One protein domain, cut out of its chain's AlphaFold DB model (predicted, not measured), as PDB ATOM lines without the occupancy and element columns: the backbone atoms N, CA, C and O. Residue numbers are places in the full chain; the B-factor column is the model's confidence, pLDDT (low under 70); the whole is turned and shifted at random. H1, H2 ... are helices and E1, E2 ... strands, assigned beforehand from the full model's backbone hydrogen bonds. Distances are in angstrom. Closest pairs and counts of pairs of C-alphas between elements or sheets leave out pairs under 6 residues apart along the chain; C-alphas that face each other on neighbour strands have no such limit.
ATOM      1  N   TYR A  77      32.218  38.094  -7.359       95.50
ATOM      2  CA  TYR A  77      31.177  37.094  -7.218       95.50
ATOM      3  C   TYR A  77      29.824  37.774  -7.276       95.50
ATOM      4  O   TYR A  77      29.524  38.599  -6.416       95.50
ATOM      5  N   LEU A  78      29.012  37.409  -8.268       97.00
ATOM      6  CA  LEU A  78      27.585  37.702  -8.238       97.00
ATOM      7  C   LEU A  78      26.909  36.628  -7.402       97.00
ATOM      8  O   LEU A  78      27.029  35.435  -7.702       97.00
ATOM      9  N   TYR A  79      26.177  37.050  -6.384       96.69
ATOM     10  CA  TYR A  79      25.403  36.156  -5.546       96.69
ATOM     11  C   TYR A  79      23.929  36.553  -5.523       96.69
ATOM     12  O   TYR A  79      23.558  37.708  -5.733       96.69
ATOM     13  N   LEU A  80      23.097  35.562  -5.230       97.69
ATOM     14  CA  LEU A  80      21.732  35.721  -4.758       97.69
ATOM     15  C   LEU A  80      21.741  35.354  -3.274       97.69
ATOM     16  O   LEU A  80      22.311  34.331  -2.896       97.69
ATOM     17  N   MET A  81      21.128  36.175  -2.435       94.75
ATOM     18  CA  MET A  81      20.954  35.898  -1.013       94.75
ATOM     19  C   MET A  81      19.481  35.922  -0.664       94.75
ATOM     20  O   MET A  81      18.703  36.680  -1.243       94.75
ATOM     21  N   GLU A  82      19.124  35.128   0.330       93.94
ATOM     22  CA  GLU A  82      17.802  35.122   0.920       93.94
ATOM     23  C   GLU A  82      17.898  35.366   2.422       93.94
ATOM     24  O   GLU A  82      18.730  34.788   3.131       93.94
ATOM     25  N   ARG A  83      16.967  36.182   2.903       91.12
ATOM     26  CA  ARG A  83      16.564  36.236   4.298       91.12
ATOM     27  C   ARG A  83      15.099  35.826   4.372       91.12
ATOM     28  O   ARG A  83      14.239  36.559   3.894       91.12
ATOM     29  N   SER A  84      14.798  34.705   5.023       87.44
ATOM     30  CA  SER A  84      13.463  34.081   5.068       87.44
ATOM     31  C   SER A  84      12.370  35.023   5.584       87.44
ATOM     32  O   SER A  84      11.195  34.843   5.286       87.44
ATOM     33  N   SER A  85      12.741  36.019   6.398       86.94
ATOM     34  CA  SER A  85      11.815  37.016   6.944       86.94
ATOM     35  C   SER A  85      11.559  38.225   6.034       86.94
ATOM     36  O   SER A  85      10.739  39.056   6.404       86.94
ATOM     37  N   LEU A  86      12.296  38.384   4.928       91.50
ATOM     38  CA  LEU A  86      12.177  39.524   4.005       91.50
ATOM     39  C   LEU A  86      12.024  39.081   2.548       91.50
ATOM     40  O   LEU A  86      11.107  39.527   1.871       91.50
ATOM     41  N   GLY A  87      12.915  38.221   2.058       94.69
ATOM     42  CA  GLY A  87      12.933  37.784   0.668       94.69
ATOM     43  C   GLY A  87      14.343  37.677   0.097       94.69
ATOM     44  O   GLY A  87      15.299  37.385   0.819       94.69
ATOM     45  N   PHE A  88      14.461  37.912  -1.210       97.56
ATOM     46  CA  PHE A  88      15.679  37.695  -1.989       97.56
ATOM     47  C   PHE A  88      16.273  38.994  -2.523       97.56
ATOM     48  O   PHE A  88      15.550  39.868  -3.003       97.56
ATOM     49  N   ARG A  89      17.603  39.080  -2.525       96.88
ATOM     50  CA  ARG A  89      18.350  40.165  -3.166       96.88
ATOM     51  C   ARG A  89      19.553  39.636  -3.928       96.88
ATOM     52  O   ARG A  89      20.088  38.577  -3.597       96.88
ATOM     53  N   VAL A  90      20.004  40.400  -4.911       97.56
ATOM     54  CA  VAL A  90      21.295  40.172  -5.564       97.56
ATOM     55  C   VAL A  90      22.357  41.090  -4.971       97.56
ATOM     56  O   VAL A  90      22.044  42.098  -4.336       97.56
ATOM     57  N   GLY A  91      23.619  40.730  -5.148       95.19
ATOM     58  CA  GLY A  91      24.727  41.598  -4.781       95.19
ATOM     59  C   GLY A  91      26.055  41.084  -5.308       95.19
ATOM     60  O   GLY A  91      26.154  39.975  -5.844       95.19
ATOM     61  N   LEU A  92      27.076  41.921  -5.154       95.12
ATOM     62  CA  LEU A  92      28.442  41.612  -5.541       95.12
ATOM     63  C   LEU A  92      29.336  41.459  -4.315       95.12
ATOM     64  O   LEU A  92      29.156  42.125  -3.302       95.12
ATOM     65  N   SER A  93      30.337  40.592  -4.430       92.00
ATOM     66  CA  SER A  93      31.439  40.503  -3.474       92.00
ATOM     67  C   SER A  93      32.769  40.472  -4.211       92.00
ATOM     68  O   SER A  93      32.947  39.705  -5.157       92.00
ATOM     69  N   SER A  94      33.719  41.299  -3.775       89.44
ATOM     70  CA  SER A  94      35.123  41.239  -4.204       89.44
ATOM     71  C   SER A  94      36.011  40.430  -3.252       89.44
ATOM     72  O   SER A  94      37.184  40.217  -3.546       89.44
ATOM     73  N   ASP A  95      35.481  40.027  -2.092       87.88
ATOM     74  CA  ASP A  95      36.177  39.214  -1.092       87.88
ATOM     75  C   ASP A  95      35.187  38.276  -0.395       87.88
ATOM     76  O   ASP A  95      34.789  38.451   0.758       87.88
ATOM     77  N   LEU A  96      34.791  37.242  -1.134       87.56
ATOM     78  CA  LEU A  96      33.793  36.290  -0.672       87.56
ATOM     79  C   LEU A  96      34.247  35.544   0.595       87.56
ATOM     80  O   LEU A  96      33.414  35.188   1.418       87.56
ATOM     81  N   ASN A  97      35.552  35.330   0.801       85.69
ATOM     82  CA  ASN A  97      36.043  34.689   2.026       85.69
ATOM     83  C   ASN A  97      35.777  35.557   3.256       85.69
ATOM     84  O   ASN A  97      35.276  35.053   4.263       85.69
ATOM     85  N   ARG A  98      36.105  36.850   3.172       84.88
ATOM     86  CA  ARG A  98      35.839  37.801   4.251       84.88
ATOM     87  C   ARG A  98      34.346  37.909   4.530       84.88
ATOM     88  O   ARG A  98      33.954  37.874   5.692       84.88
ATOM     89  N   ASP A  99      33.531  37.985   3.485       83.81
ATOM     90  CA  ASP A  99      32.087  38.162   3.628       83.81
ATOM     91  C   ASP A  99      31.430  36.909   4.238       83.81
ATOM     92  O   ASP A  99      30.642  37.020   5.174       83.81
ATOM     93  N   ILE A 100      31.828  35.701   3.817       82.44
ATOM     94  CA  ILE A 100      31.374  34.444   4.440       82.44
ATOM     95  C   ILE A 100      31.816  34.364   5.903       82.44
ATOM     96  O   ILE A 100      31.031  33.972   6.768       82.44
ATOM     97  N   PHE A 101      33.073  34.714   6.189       79.75
ATOM     98  CA  PHE A 101      33.595  34.701   7.553       79.75
ATOM     99  C   PHE A 101      32.826  35.671   8.453       79.75
ATOM    100  O   PHE A 101      32.494  35.310   9.582       79.75
ATOM    101  N   ALA A 102      32.514  36.865   7.949       77.00
ATOM    102  CA  ALA A 102      31.677  37.844   8.626       77.00
ATOM    103  C   ALA A 102      30.294  37.249   8.935       77.00
ATOM    104  O   ALA A 102      29.953  37.099  10.107       77.00
ATOM    105  N   MET A 103      29.572  36.757   7.920       76.19
ATOM    106  CA  MET A 103      28.231  36.176   8.090       76.19
ATOM    107  C   MET A 103      28.188  35.021   9.106       76.19
ATOM    108  O   MET A 103      27.206  34.855   9.828       76.19
ATOM    109  N   GLN A 104      29.247  34.210   9.185       72.19
ATOM    110  CA  GLN A 104      29.339  33.098  10.139       72.19
ATOM    111  C   GLN A 104      29.669  33.538  11.572       72.19
ATOM    112  O   GLN A 104      29.431  32.778  12.508       72.19
ATOM    113  N   ASN A 105      30.214  34.742  11.763       69.12
ATOM    114  CA  ASN A 105      30.698  35.234  13.051       69.12
ATOM    115  C   ASN A 105      30.013  36.546  13.461       69.12
ATOM    116  O   ASN A 105      30.675  37.473  13.924       69.12
ATOM    117  N   LEU A 106      28.679  36.592  13.393       63.00
ATOM    118  CA  LEU A 106      27.873  37.761  13.788       63.00
ATOM    119  C   LEU A 106      28.134  38.257  15.222       63.00
ATOM    120  O   LEU A 106      27.897  39.416  15.526       63.00
ATOM    121  N   LYS A 107      28.672  37.423  16.122       59.28
ATOM    122  CA  LYS A 107      29.086  37.864  17.471       59.28
ATOM    123  C   LYS A 107      30.245  38.869  17.461       59.28
ATOM    124  O   LYS A 107      30.429  39.582  18.441       59.28
ATOM    125  N   LEU A 108      31.050  38.882  16.397       55.19
ATOM    126  CA  LEU A 108      32.143  39.838  16.203       55.19
ATOM    127  C   LEU A 108      31.656  41.155  15.592       55.19
ATOM    128  O   LEU A 108      32.427  42.111  15.516       55.19
ATOM    129  N   ASP A 109      30.391  41.221  15.176       61.62
ATOM    130  CA  ASP A 109      29.775  42.431  14.656       61.62
ATOM    131  C   ASP A 109      29.362  43.360  15.803       61.62
ATOM    132  O   ASP A 109      28.195  43.488  16.170       61.62
ATOM    133  N   LEU A 110      30.364  44.015  16.395       55.06
ATOM    134  CA  LEU A 110      30.200  44.938  17.524       55.06
ATOM    135  C   LEU A 110      29.210  46.080  17.235       55.06
ATOM    136  O   LEU A 110      28.708  46.698  18.173       55.06
ATOM    137  N   PHE A 111      28.928  46.356  15.958       60.28
ATOM    138  CA  PHE A 111      28.092  47.466  15.512       60.28
ATOM    139  C   PHE A 111      26.787  47.031  14.826       60.28
ATOM    140  O   PHE A 111      26.013  47.901  14.428       60.28
ATOM    141  N   ASN A 112      26.489  45.727  14.740       62.44
ATOM    142  CA  ASN A 112      25.325  45.184  14.020       62.44
ATOM    143  C   ASN A 112      25.209  45.706  12.570       62.44
ATOM    144  O   ASN A 112      24.111  46.044  12.119       62.44
ATOM    145  N   GLN A 113      26.341  45.852  11.879       67.19
ATOM    146  CA  GLN A 113      26.408  46.334  10.498       67.19
ATOM    147  C   GLN A 113      26.345  45.202   9.468       67.19
ATOM    148  O   GLN A 113      26.225  45.470   8.278       67.19
ATOM    149  N   GLN A 114      26.448  43.945   9.890       72.00
ATOM    150  CA  GLN A 114      26.416  42.791   9.005       72.00
ATOM    151  C   GLN A 114      24.985  42.352   8.726       72.00
ATOM    152  O   GLN A 114      24.112  42.328   9.596       72.00
ATOM    153  N   GLU A 115      24.751  41.955   7.482       75.94
ATOM    154  CA  GLU A 115      23.456  41.440   7.080       75.94
ATOM    155  C   GLU A 115      23.222  40.020   7.587       75.94
ATOM    156  O   GLU A 115      24.030  39.110   7.395       75.94
ATOM    157  N   ILE A 116      22.042  39.814   8.168       79.50
ATOM    158  CA  ILE A 116      21.535  38.480   8.463       79.50
ATOM    159  C   ILE A 116      21.092  37.839   7.147       79.50
ATOM    160  O   ILE A 116      20.134  38.294   6.521       79.50
ATOM    161  N   THR A 117      21.780  36.766   6.767       84.50
ATOM    162  CA  THR A 117      21.509  35.968   5.566       84.50
ATOM    163  C   THR A 117      21.226  34.534   5.983       84.50
ATOM    164  O   THR A 117      21.983  33.987   6.778       84.50
ATOM    165  N   ASP A 118      20.169  33.922   5.441       85.88
ATOM    166  CA  ASP A 118      19.821  32.522   5.715       85.88
ATOM    167  C   ASP A 118      20.386  31.580   4.649       85.88
ATOM    168  O   ASP A 118      20.930  30.525   4.979       85.88
ATOM    169  N   ARG A 119      20.283  31.953   3.370       90.81
ATOM    170  CA  ARG A 119      20.768  31.152   2.237       90.81
ATOM    171  C   ARG A 119      21.479  32.028   1.208       90.81
ATOM    172  O   ARG A 119      21.121  33.188   1.014       90.81
ATOM    173  N   LEU A 120      22.490  31.467   0.549       94.12
ATOM    174  CA  LEU A 120      23.285  32.146  -0.475       94.12
ATOM    175  C   LEU A 120      23.587  31.209  -1.642       94.12
ATOM    176  O   LEU A 120      24.100  30.106  -1.442       94.12
ATOM    177  N   TRP A 121      23.342  31.693  -2.858       97.00
ATOM    178  CA  TRP A 121      23.712  31.051  -4.116       97.00
ATOM    179  C   TRP A 121      24.757  31.903  -4.832       97.00
ATOM    180  O   TRP A 121      24.549  33.092  -5.066       97.00
ATOM    181  N   LEU A 122      25.877  31.298  -5.211       96.38
ATOM    182  CA  LEU A 122      26.841  31.912  -6.117       96.38
ATOM    183  C   LEU A 122      26.350  31.720  -7.545       96.38
ATOM    184  O   LEU A 122      26.260  30.592  -8.028       96.38
ATOM    185  N   ILE A 123      26.042  32.825  -8.213       96.50
ATOM    186  CA  ILE A 123      25.489  32.834  -9.566       96.50
ATOM    187  C   ILE A 123      26.620  32.812 -10.591       96.50
ATOM    188  O   ILE A 123      26.621  31.972 -11.492       96.50
ATOM    189  N   GLU A 124      27.613  33.685 -10.414       94.31
ATOM    190  CA  GLU A 124      28.738  33.849 -11.338       94.31
ATOM    191  C   GLU A 124      30.023  34.208 -10.583       94.31
ATOM    192  O   GLU A 124      29.977  34.885  -9.553       94.31
ATOM    193  N   ALA A 125      31.170  33.788 -11.121       93.25
ATOM    194  CA  ALA A 125      32.493  34.189 -10.657       93.25
ATOM    195  C   ALA A 125      33.306  34.708 -11.849       93.25
ATOM    196  O   ALA A 125      33.538  33.977 -12.808       93.25
ATOM    197  N   THR A 126      33.747  35.964 -11.801       92.94
ATOM    198  CA  THR A 126      34.483  36.604 -12.903       92.94
ATOM    199  C   THR A 126      35.656  37.420 -12.382       92.94
ATOM    200  O   THR A 126      35.575  38.034 -11.327       92.94
ATOM    201  N   ASP A 127      36.753  37.466 -13.126       93.56
ATOM    202  CA  ASP A 127      37.908  38.333 -12.865       93.56
ATOM    203  C   ASP A 127      37.693  39.790 -13.329       93.56
ATOM    204  O   ASP A 127      38.539  40.655 -13.103       93.56
ATOM    205  N   SER A 128      36.552  40.091 -13.960       95.06
ATOM    206  CA  SER A 128      36.230  41.413 -14.497       95.06
ATOM    207  C   SER A 128      35.159  42.111 -13.665       95.06
ATOM    208  O   SER A 128      33.976  41.767 -13.723       95.06
ATOM    209  N   LEU A 129      35.555  43.172 -12.955       95.00
ATOM    210  CA  LEU A 129      34.621  44.039 -12.228       95.00
ATOM    211  C   LEU A 129      33.528  44.593 -13.152       95.00
ATOM    212  O   LEU A 129      32.357  44.604 -12.793       95.00
ATOM    213  N   VAL A 130      33.897  45.002 -14.370       97.00
ATOM    214  CA  VAL A 130      32.944  45.536 -15.357       97.00
ATOM    215  C   VAL A 130      31.900  44.482 -15.721       97.00
ATOM    216  O   VAL A 130      30.710  44.793 -15.804       97.00
ATOM    217  N   ARG A 131      32.325  43.225 -15.903       96.44
ATOM    218  CA  ARG A 131      31.409  42.115 -16.174       96.44
ATOM    219  C   ARG A 131      30.503  41.839 -14.978       96.44
ATOM    220  O   ARG A 131      29.302  41.687 -15.181       96.44
ATOM    221  N   ALA A 132      31.048  41.819 -13.764       96.50
ATOM    222  CA  ALA A 132      30.275  41.619 -12.542       96.50
ATOM    223  C   ALA A 132      29.201  42.704 -12.363       96.50
ATOM    224  O   ALA A 132      28.026  42.380 -12.214       96.50
ATOM    225  N   SER A 133      29.568  43.983 -12.491       96.94
ATOM    226  CA  SER A 133      28.623  45.105 -12.415       96.94
ATOM    227  C   SER A 133      27.580  45.088 -13.532       96.94
ATOM    228  O   SER A 133      26.433  45.473 -13.312       96.94
ATOM    229  N   PHE A 134      27.946  44.652 -14.743       98.00
ATOM    230  CA  PHE A 134      26.973  44.443 -15.815       98.00
ATOM    231  C   PHE A 134      25.955  43.360 -15.440       98.00
ATOM    232  O   PHE A 134      24.759  43.561 -15.636       98.00
ATOM    233  N   LEU A 135      26.417  42.227 -14.903       97.75
ATOM    234  CA  LEU A 135      25.552  41.108 -14.538       97.75
ATOM    235  C   LEU A 135      24.628  41.448 -13.367       97.75
ATOM    236  O   LEU A 135      23.446  41.138 -13.438       97.75
ATOM    237  N   GLU A 136      25.124  42.137 -12.339       98.06
ATOM    238  CA  GLU A 136      24.284  42.628 -11.240       98.06
ATOM    239  C   GLU A 136      23.160  43.526 -11.772       98.06
ATOM    240  O   GLU A 136      21.986  43.270 -11.509       98.06
ATOM    241  N   LYS A 137      23.496  44.525 -12.601       98.19
ATOM    242  CA  LYS A 137      22.500  45.404 -13.235       98.19
ATOM    243  C   LYS A 137      21.517  44.614 -14.090       98.19
ATOM    244  O   LYS A 137      20.318  44.864 -14.024       98.19
ATOM    245  N   LEU A 138      21.999  43.652 -14.876       97.88
ATOM    246  CA  LEU A 138      21.137  42.774 -15.659       97.88
ATOM    247  C   LEU A 138      20.148  42.038 -14.751       97.88
ATOM    248  O   LEU A 138      18.966  42.000 -15.074       97.88
ATOM    249  N   CYS A 139      20.597  41.501 -13.616       97.75
ATOM    250  CA  CYS A 139      19.724  40.812 -12.674       97.75
ATOM    251  C   CYS A 139      18.672  41.750 -12.065       97.75
ATOM    252  O   CYS A 139      17.485  41.415 -12.056       97.75
ATOM    253  N   VAL A 140      19.091  42.943 -11.635       98.06
ATOM    254  CA  VAL A 140      18.197  43.971 -11.085       98.06
ATOM    255  C   VAL A 140      17.134  44.373 -12.106       98.06
ATOM    256  O   VAL A 140      15.949  44.349 -11.795       98.06
ATOM    257  N   PHE A 141      17.517  44.695 -13.342       98.06
ATOM    258  CA  PHE A 141      16.572  45.210 -14.339       98.06
ATOM    259  C   PHE A 141      15.744  44.122 -15.032       98.06
ATOM    260  O   PHE A 141      14.567  44.343 -15.296       98.06
ATOM    261  N   LYS A 142      16.325  42.951 -15.332       98.00
ATOM    262  CA  LYS A 142      15.620  41.862 -16.033       98.00
ATOM    263  C   LYS A 142      14.627  41.148 -15.118       98.00
ATOM    264  O   LYS A 142      13.519  40.854 -15.557       98.00
ATOM    265  N   TYR A 143      15.016  40.867 -13.873       97.94
ATOM    266  CA  TYR A 143      14.170  40.124 -12.930       97.94
ATOM    267  C   TYR A 143      13.490  41.022 -11.906       97.94
ATOM    268  O   TYR A 143      12.560  40.575 -11.247       97.94
ATOM    269  N   GLY A 144      13.917  42.279 -11.754       97.38
ATOM    270  CA  GLY A 144      13.364  43.174 -10.741       97.38
ATOM    271  C   GLY A 144      13.768  42.783  -9.317       97.38
ATOM    272  O   GLY A 144      12.986  43.000  -8.393       97.38
ATOM    273  N   LEU A 145      14.925  42.144  -9.134       97.75
ATOM    274  CA  LEU A 145      15.438  41.800  -7.807       97.75
ATOM    275  C   LEU A 145      16.148  43.012  -7.189       97.75
ATOM    276  O   LEU A 145      16.988  43.611  -7.863       97.75
ATOM    277  N   PRO A 146      15.854  43.377  -5.928       96.75
ATOM    278  CA  PRO A 146      16.594  44.424  -5.235       96.75
ATOM    279  C   PRO A 146      18.083  44.079  -5.125       96.75
ATOM    280  O   PRO A 146      18.448  42.917  -4.942       96.75
ATOM    281  N   ASN A 147      18.934  45.101  -5.169       95.50
ATOM    282  CA  ASN A 147      20.335  45.039  -4.740       95.50
ATOM    283  C   ASN A 147      20.579  45.884  -3.474       95.50
ATOM    284  O   ASN A 147      21.691  46.329  -3.217       95.50
ATOM    285  N   VAL A 148      19.518  46.119  -2.697       93.88
ATOM    286  CA  VAL A 148      19.559  46.855  -1.429       93.88
ATOM    287  C   VAL A 148      19.805  45.869  -0.280       93.88
ATOM    288  O   VAL A 148      19.155  44.819  -0.261       93.88
ATOM    289  N   PRO A 149      20.689  46.197   0.681       92.44
ATOM    290  CA  PRO A 149      20.889  45.429   1.908       92.44
ATOM    291  C   PRO A 149      19.605  45.060   2.658       92.44
ATOM    292  O   PRO A 149      18.620  45.797   2.650       92.44
ATOM    293  N   PHE A 150      19.633  43.956   3.410       91.38
ATOM    294  CA  PHE A 150      18.511  43.559   4.273       91.38
ATOM    295  C   PHE A 150      18.344  44.405   5.550       91.38
ATOM    296  O   PHE A 150      17.418  44.145   6.326       91.38
ATOM    297  N   SER A 151      19.242  45.357   5.819       89.31
ATOM    298  CA  SER A 151      19.136  46.273   6.958       89.31
ATOM    299  C   SER A 151      19.751  47.636   6.664       89.31
ATOM    300  O   SER A 151      20.827  47.731   6.079       89.31
ATOM    301  N   GLY A 152      19.107  48.677   7.187       87.44
ATOM    302  CA  GLY A 152      19.542  50.067   7.132       87.44
ATOM    303  C   GLY A 152      20.801  50.369   7.936       87.44
ATOM    304  O   GLY A 152      21.366  51.449   7.810       87.44
ATOM    305  N   ARG A 153      21.254  49.423   8.765       85.75
ATOM    306  CA  ARG A 153      22.522  49.520   9.504       85.75
ATOM    307  C   ARG A 153      23.719  49.052   8.685       85.75
ATOM    308  O   ARG A 153      24.853  49.268   9.110       85.75
ATOM    309  N   HIS A 154      23.477  48.387   7.555       84.75
ATOM    310  CA  HIS A 154      24.546  47.936   6.682       84.75
ATOM    311  C   HIS A 154      25.314  49.132   6.120       84.75
ATOM    312  O   HIS A 154      24.720  50.158   5.793       84.75
ATOM    313  N   VAL A 155      26.634  48.993   5.990       82.88
ATOM    314  CA  VAL A 155      27.519  50.094   5.570       82.88
ATOM    315  C   VAL A 155      27.189  50.628   4.172       82.88
ATOM    316  O   VAL A 155      27.424  51.798   3.891       82.88
ATOM    317  N   GLU A 156      26.620  49.779   3.316       84.44
ATOM    318  CA  GLU A 156      26.197  50.124   1.951       84.44
ATOM    319  C   GLU A 156      24.707  50.495   1.861       84.44
ATOM    320  O   GLU A 156      24.176  50.618   0.761       84.44
ATOM    321  N   SER A 157      23.992  50.604   2.987       87.00
ATOM    322  CA  SER A 157      22.570  50.942   2.958       87.00
ATOM    323  C   SER A 157      22.341  52.448   2.934       87.00
ATOM    324  O   SER A 157      22.725  53.161   3.858       87.00
ATOM    325  N   ASP A 158      21.594  52.901   1.929       90.88
ATOM    326  CA  ASP A 158      21.113  54.283   1.814       90.88
ATOM    327  C   ASP A 158      19.682  54.468   2.359       90.88
ATOM    328  O   ASP A 158      19.149  55.579   2.371       90.88
ATOM    329  N   LEU A 159      19.030  53.382   2.796       93.00
ATOM    330  CA  LEU A 159      17.643  53.378   3.268       93.00
ATOM    331  C   LEU A 159      17.542  52.943   4.741       93.00
ATOM    332  O   LEU A 159      18.286  52.055   5.165       93.00
ATOM    333  N   PRO A 160      16.607  53.512   5.527       93.69
ATOM    334  CA  PRO A 160      16.274  53.005   6.856       93.69
ATOM    335  C   PRO A 160      15.521  51.665   6.774       93.69
ATOM    336  O   PRO A 160      14.863  51.372   5.773       93.69
ATOM    337  N   ASP A 161      15.557  50.881   7.861       92.69
ATOM    338  CA  ASP A 161      14.921  49.550   7.948       92.69
ATOM    339  C   ASP A 161      13.426  49.565   7.550       92.69
ATOM    340  O   ASP A 161      12.941  48.611   6.943       92.69
ATOM    341  N   GLU A 162      12.700  50.648   7.849       95.62
ATOM    342  CA  GLU A 162      11.274  50.816   7.523       95.62
ATOM    343  C   GLU A 162      11.020  50.832   6.008       95.62
ATOM    344  O   GLU A 162      10.158  50.103   5.518       95.62
ATOM    345  N   LEU A 163      11.813  51.606   5.258       96.94
ATOM    346  CA  LEU A 163      11.697  51.696   3.800       96.94
ATOM    347  C   LEU A 163      12.232  50.440   3.107       96.94
ATOM    348  O   LEU A 163      11.722  50.058   2.058       96.94
ATOM    349  N   ILE A 164      13.225  49.768   3.699       95.56
ATOM    350  CA  ILE A 164      13.681  48.455   3.224       95.56
ATOM    351  C   ILE A 164      12.544  47.442   3.349       95.56
ATOM    352  O   ILE A 164      12.214  46.764   2.380       95.56
ATOM    353  N   LEU A 165      11.901  47.354   4.516       95.25
ATOM    354  CA  LEU A 165      10.774  46.446   4.718       95.25
ATOM    355  C   LEU A 165       9.632  46.741   3.736       95.25
ATOM    356  O   LEU A 165       9.074  45.818   3.147       95.25
ATOM    357  N   GLU A 166       9.303  48.017   3.530       96.50
ATOM    358  CA  GLU A 166       8.304  48.427   2.544       96.50
ATOM    359  C   GLU A 166       8.686  47.991   1.119       96.50
ATOM    360  O   GLU A 166       7.867  47.380   0.432       96.50
ATOM    361  N   LEU A 167       9.934  48.221   0.698       96.12
ATOM    362  CA  LEU A 167      10.447  47.820  -0.614       96.12
ATOM    363  C   LEU A 167      10.285  46.311  -0.855       96.12
ATOM    364  O   LEU A 167       9.761  45.904  -1.893       96.12
ATOM    365  N   PHE A 168      10.711  45.482   0.102       96.38
ATOM    366  CA  PHE A 168      10.609  44.023  -0.011       96.38
ATOM    367  C   PHE A 168       9.156  43.526   0.052       96.38
ATOM    368  O   PHE A 168       8.840  42.529  -0.586       96.38
ATOM    369  N   ASN A 169       8.252  44.233   0.738       96.50
ATOM    370  CA  ASN A 169       6.823  43.900   0.745       96.50
ATOM    371  C   ASN A 169       6.111  44.250  -0.573       96.50
ATOM    372  O   ASN A 169       5.110  43.623  -0.915       96.50
ATOM    373  N   GLN A 170       6.599  45.250  -1.313       97.25
ATOM    374  CA  GLN A 170       6.029  45.647  -2.607       97.25
ATOM    375  C   GLN A 170       6.539  44.800  -3.780       97.25
ATOM    376  O   GLN A 170       5.952  44.818  -4.865       97.25
ATOM    377  N   ILE A 171       7.635  44.063  -3.587       96.81
ATOM    378  CA  ILE A 171       8.283  43.272  -4.628       96.81
ATOM    379  C   ILE A 171       8.165  41.786  -4.292       96.81
ATOM    380  O   ILE A 171       8.718  41.322  -3.302       96.81
ATOM    381  N   ASP A 172       7.543  41.009  -5.182       97.50
ATOM    382  CA  ASP A 172       7.561  39.542  -5.113       97.50
ATOM    383  C   ASP A 172       8.959  38.996  -5.465       97.50
ATOM    384  O   ASP A 172       9.218  38.505  -6.568       97.50
ATOM    385  N   THR A 173       9.900  39.160  -4.533       98.19
ATOM    386  CA  THR A 173      11.279  38.691  -4.684       98.19
ATOM    387  C   THR A 173      11.390  37.165  -4.776       98.19
ATOM    388  O   THR A 173      12.214  36.729  -5.580       98.19
ATOM    389  N   PRO A 174      10.574  36.334  -4.084       97.25
ATOM    390  CA  PRO A 174      10.637  34.879  -4.238       97.25
ATOM    391  C   PRO A 174      10.361  34.398  -5.665       97.25
ATOM    392  O   PRO A 174      11.184  33.682  -6.235       97.25
ATOM    393  N   SER A 175       9.262  34.829  -6.295       97.38
ATOM    394  CA  SER A 175       8.949  34.395  -7.668       97.38
ATOM    395  C   SER A 175       9.994  34.887  -8.677       97.38
ATOM    396  O   SER A 175      10.355  34.168  -9.611       97.38
ATOM    397  N   ARG A 176      10.526  36.100  -8.478       98.06
ATOM    398  CA  ARG A 176      11.580  36.688  -9.326       98.06
ATOM    399  C   ARG A 176      12.912  35.949  -9.187       98.06
ATOM    400  O   ARG A 176      13.570  35.685 -10.192       98.06
ATOM    401  N   ALA A 177      13.289  35.585  -7.964       98.19
ATOM    402  CA  ALA A 177      14.478  34.791  -7.677       98.19
ATOM    403  C   ALA A 177      14.362  33.383  -8.265       98.19
ATOM    404  O   ALA A 177      15.309  32.907  -8.886       98.19
ATOM    405  N   HIS A 178      13.189  32.756  -8.150       97.56
ATOM    406  CA  HIS A 178      12.909  31.468  -8.775       97.56
ATOM    407  C   HIS A 178      13.120  31.523 -10.293       97.56
ATOM    408  O   HIS A 178      13.877  30.723 -10.839       97.56
ATOM    409  N   GLN A 179      12.536  32.521 -10.971       97.69
ATOM    410  CA  GLN A 179      12.727  32.709 -12.412       97.69
ATOM    411  C   GLN A 179      14.198  32.957 -12.776       97.69
ATOM    412  O   GLN A 179      14.692  32.401 -13.756       97.69
ATOM    413  N   MET A 180      14.915  33.764 -11.989       97.62
ATOM    414  CA  MET A 180      16.345  33.990 -12.198       97.62
ATOM    415  C   MET A 180      17.138  32.684 -12.066       97.62
ATOM    416  O   MET A 180      17.942  32.375 -12.934       97.62
ATOM    417  N   LEU A 181      16.920  31.889 -11.019       97.88
ATOM    418  CA  LEU A 181      17.631  30.620 -10.855       97.88
ATOM    419  C   LEU A 181      17.336  29.662 -12.017       97.88
ATOM    420  O   LEU A 181      18.272  29.061 -12.543       97.88
ATOM    421  N   MET A 182      16.084  29.589 -12.478       95.69
ATOM    422  CA  MET A 182      15.708  28.780 -13.641       95.69
ATOM    423  C   MET A 182      16.467  29.180 -14.913       95.69
ATOM    424  O   MET A 182      16.991  28.303 -15.601       95.69
ATOM    425  N   ASP A 183      16.581  30.480 -15.201       95.62
ATOM    426  CA  ASP A 183      17.303  30.995 -16.374       95.62
ATOM    427  C   ASP A 183      18.811  30.656 -16.340       95.62
ATOM    428  O   ASP A 183      19.440  30.547 -17.391       95.62
ATOM    429  N   TRP A 184      19.393  30.457 -15.149       94.75
ATOM    430  CA  TRP A 184      20.789  30.025 -14.954       94.75
ATOM    431  C   TRP A 184      20.942  28.510 -14.752       94.75
ATOM    432  O   TRP A 184      22.027  28.041 -14.401       94.75
ATOM    433  N   TYR A 185      19.873  27.733 -14.957       95.81
ATOM    434  CA  TYR A 185      19.819  26.293 -14.678       95.81
ATOM    435  C   TYR A 185      20.173  25.929 -13.229       95.81
ATOM    436  O   TYR A 185      20.645  24.826 -12.955       95.81
ATOM    437  N   MET A 186      19.981  26.862 -12.302       96.62
ATOM    438  CA  MET A 186      20.184  26.678 -10.874       96.62
ATOM    439  C   MET A 186      18.863  26.320 -10.185       96.62
ATOM    440  O   MET A 186      17.774  26.437 -10.740       96.62
ATOM    441  N   PHE A 187      18.983  25.843  -8.953       95.81
ATOM    442  CA  PHE A 187      17.921  25.175  -8.211       95.81
ATOM    443  C   PHE A 187      17.862  25.777  -6.812       95.81
ATOM    444  O   PHE A 187      18.884  25.859  -6.126       95.81
ATOM    445  N   GLU A 188      16.682  26.216  -6.397       94.19
ATOM    446  CA  GLU A 188      16.486  26.919  -5.127       94.19
ATOM    447  C   GLU A 188      16.832  26.036  -3.918       94.19
ATOM    448  O   GLU A 188      17.293  26.513  -2.887       94.19
ATOM    449  N   GLU A 189      16.698  24.719  -4.040       91.69
ATOM    450  CA  GLU A 189      16.932  23.771  -2.950       91.69
ATOM    451  C   GLU A 189      18.419  23.573  -2.615       91.69
ATOM    452  O   GLU A 189      18.740  22.928  -1.617       91.69
ATOM    453  N   PHE A 190      19.329  24.113  -3.433       93.88
ATOM    454  CA  PHE A 190      20.769  23.871  -3.329       93.88
ATOM    455  C   PHE A 190      21.569  25.171  -3.156       93.88
ATOM    456  O   PHE A 190      22.342  25.532  -4.038       93.88
ATOM    457  N   PRO A 191      21.414  25.908  -2.042       94.00
ATOM    458  CA  PRO A 191      22.294  27.035  -1.760       94.00
ATOM    459  C   PRO A 191      23.745  26.566  -1.571       94.00
ATOM    460  O   PRO A 191      24.015  25.494  -1.021       94.00
ATOM    461  N   HIS A 192      24.704  27.401  -1.968       93.44
ATOM    462  CA  HIS A 192      26.124  27.187  -1.668       93.44
ATOM    463  C   HIS A 192      26.409  27.327  -0.178       93.44
ATOM    464  O   HIS A 192      27.329  26.693   0.342       93.44
TER     465      HIS A 192
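This is residues 77 to 192 of the 370 residues of an uncharacterized protein of bacterium CG2_30_54_10 (UniProt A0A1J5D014). A small, strongly twisted sheet of three antiparallel strands is covered on one face by two helices, H2 and H4, which run along the strands and meet near the last residues of H2. Two more helices sit at the opposite ends of strand E2, H1 by Ser 93 and H3 by Gly 87. The printed part has 116 residues, with four named helices and three named strands in the order E1, E2, H1, E3, H2, H3, H4; the sheet's order is E2, E1, E3, and the class is mixed, helices and strands. It is compact, with a radius of gyration of the C-alphas of 13.7 A and spans of 38 by 33 by 28 A.

E1, residues 77 to 83, and E2, residues 87 to 93, form a hairpin, antiparallel at 153 degrees; N 77 and O 93 are 2.8 A apart, within hydrogen-bond range. H1, residues 96 to 104, only grazes the sheet with residues 96 to 100. E3, residues 119 to 126, is antiparallel to E1 at 168 degrees, with N 121 and O 80 2.8 A apart, within hydrogen-bond range. E2, H1 and E3 form a split strand-helix-strand unit, two strands running the same way with E1 between them, and its crossover is right-handed. H2, residues 129 to 143, is on the sheet at a height of 9.1 A; its closest C-alphas to E1 are those of Ala 132 and Leu 78, 6.4 A apart. H3, residues 161 to 170, only just grazes the sheet, with 5 pairs of C-alphas within 10 A. H4, residues 173 to 183, is on the same face as H2, at a height over the sheet of 9.4 A, making two layers, helices on one face of a sheet. H2 touches H4 with residues 139 to 143 alone, at a steep tilt of 62 degrees, opposite ways; their closest C-alphas, those of Tyr 143 and Arg 176, are 5.6 A apart. H1 is apart from H2, H3 and H4. In the four helices every O i to N i+4 pair is within hydrogen-bond range.

E1 begins at C-alpha 77, (31.177, 37.094, -7.218), and is 18.6 A long; E2 is 19.2 A and E3 21.1 A. H1 is 12.1 A long. H2, the longest helix, runs 20.8 A from C-alpha 129 at (34.621, 44.039, -12.228). H3 is 14.3 A long, and H4 is 15.2 A, ending at C-alpha 183, (17.303, 30.995, -16.374).

The two C-alphas farthest apart, those of Leu 110 and Asp 183, are 38.9 A apart. The links H1 to E3, 14 residues, and H2 to H3, 17 residues, are long. The printed part has no cut. Its mean pLDDT is 90.4, and residues 105 to 113 are under 70.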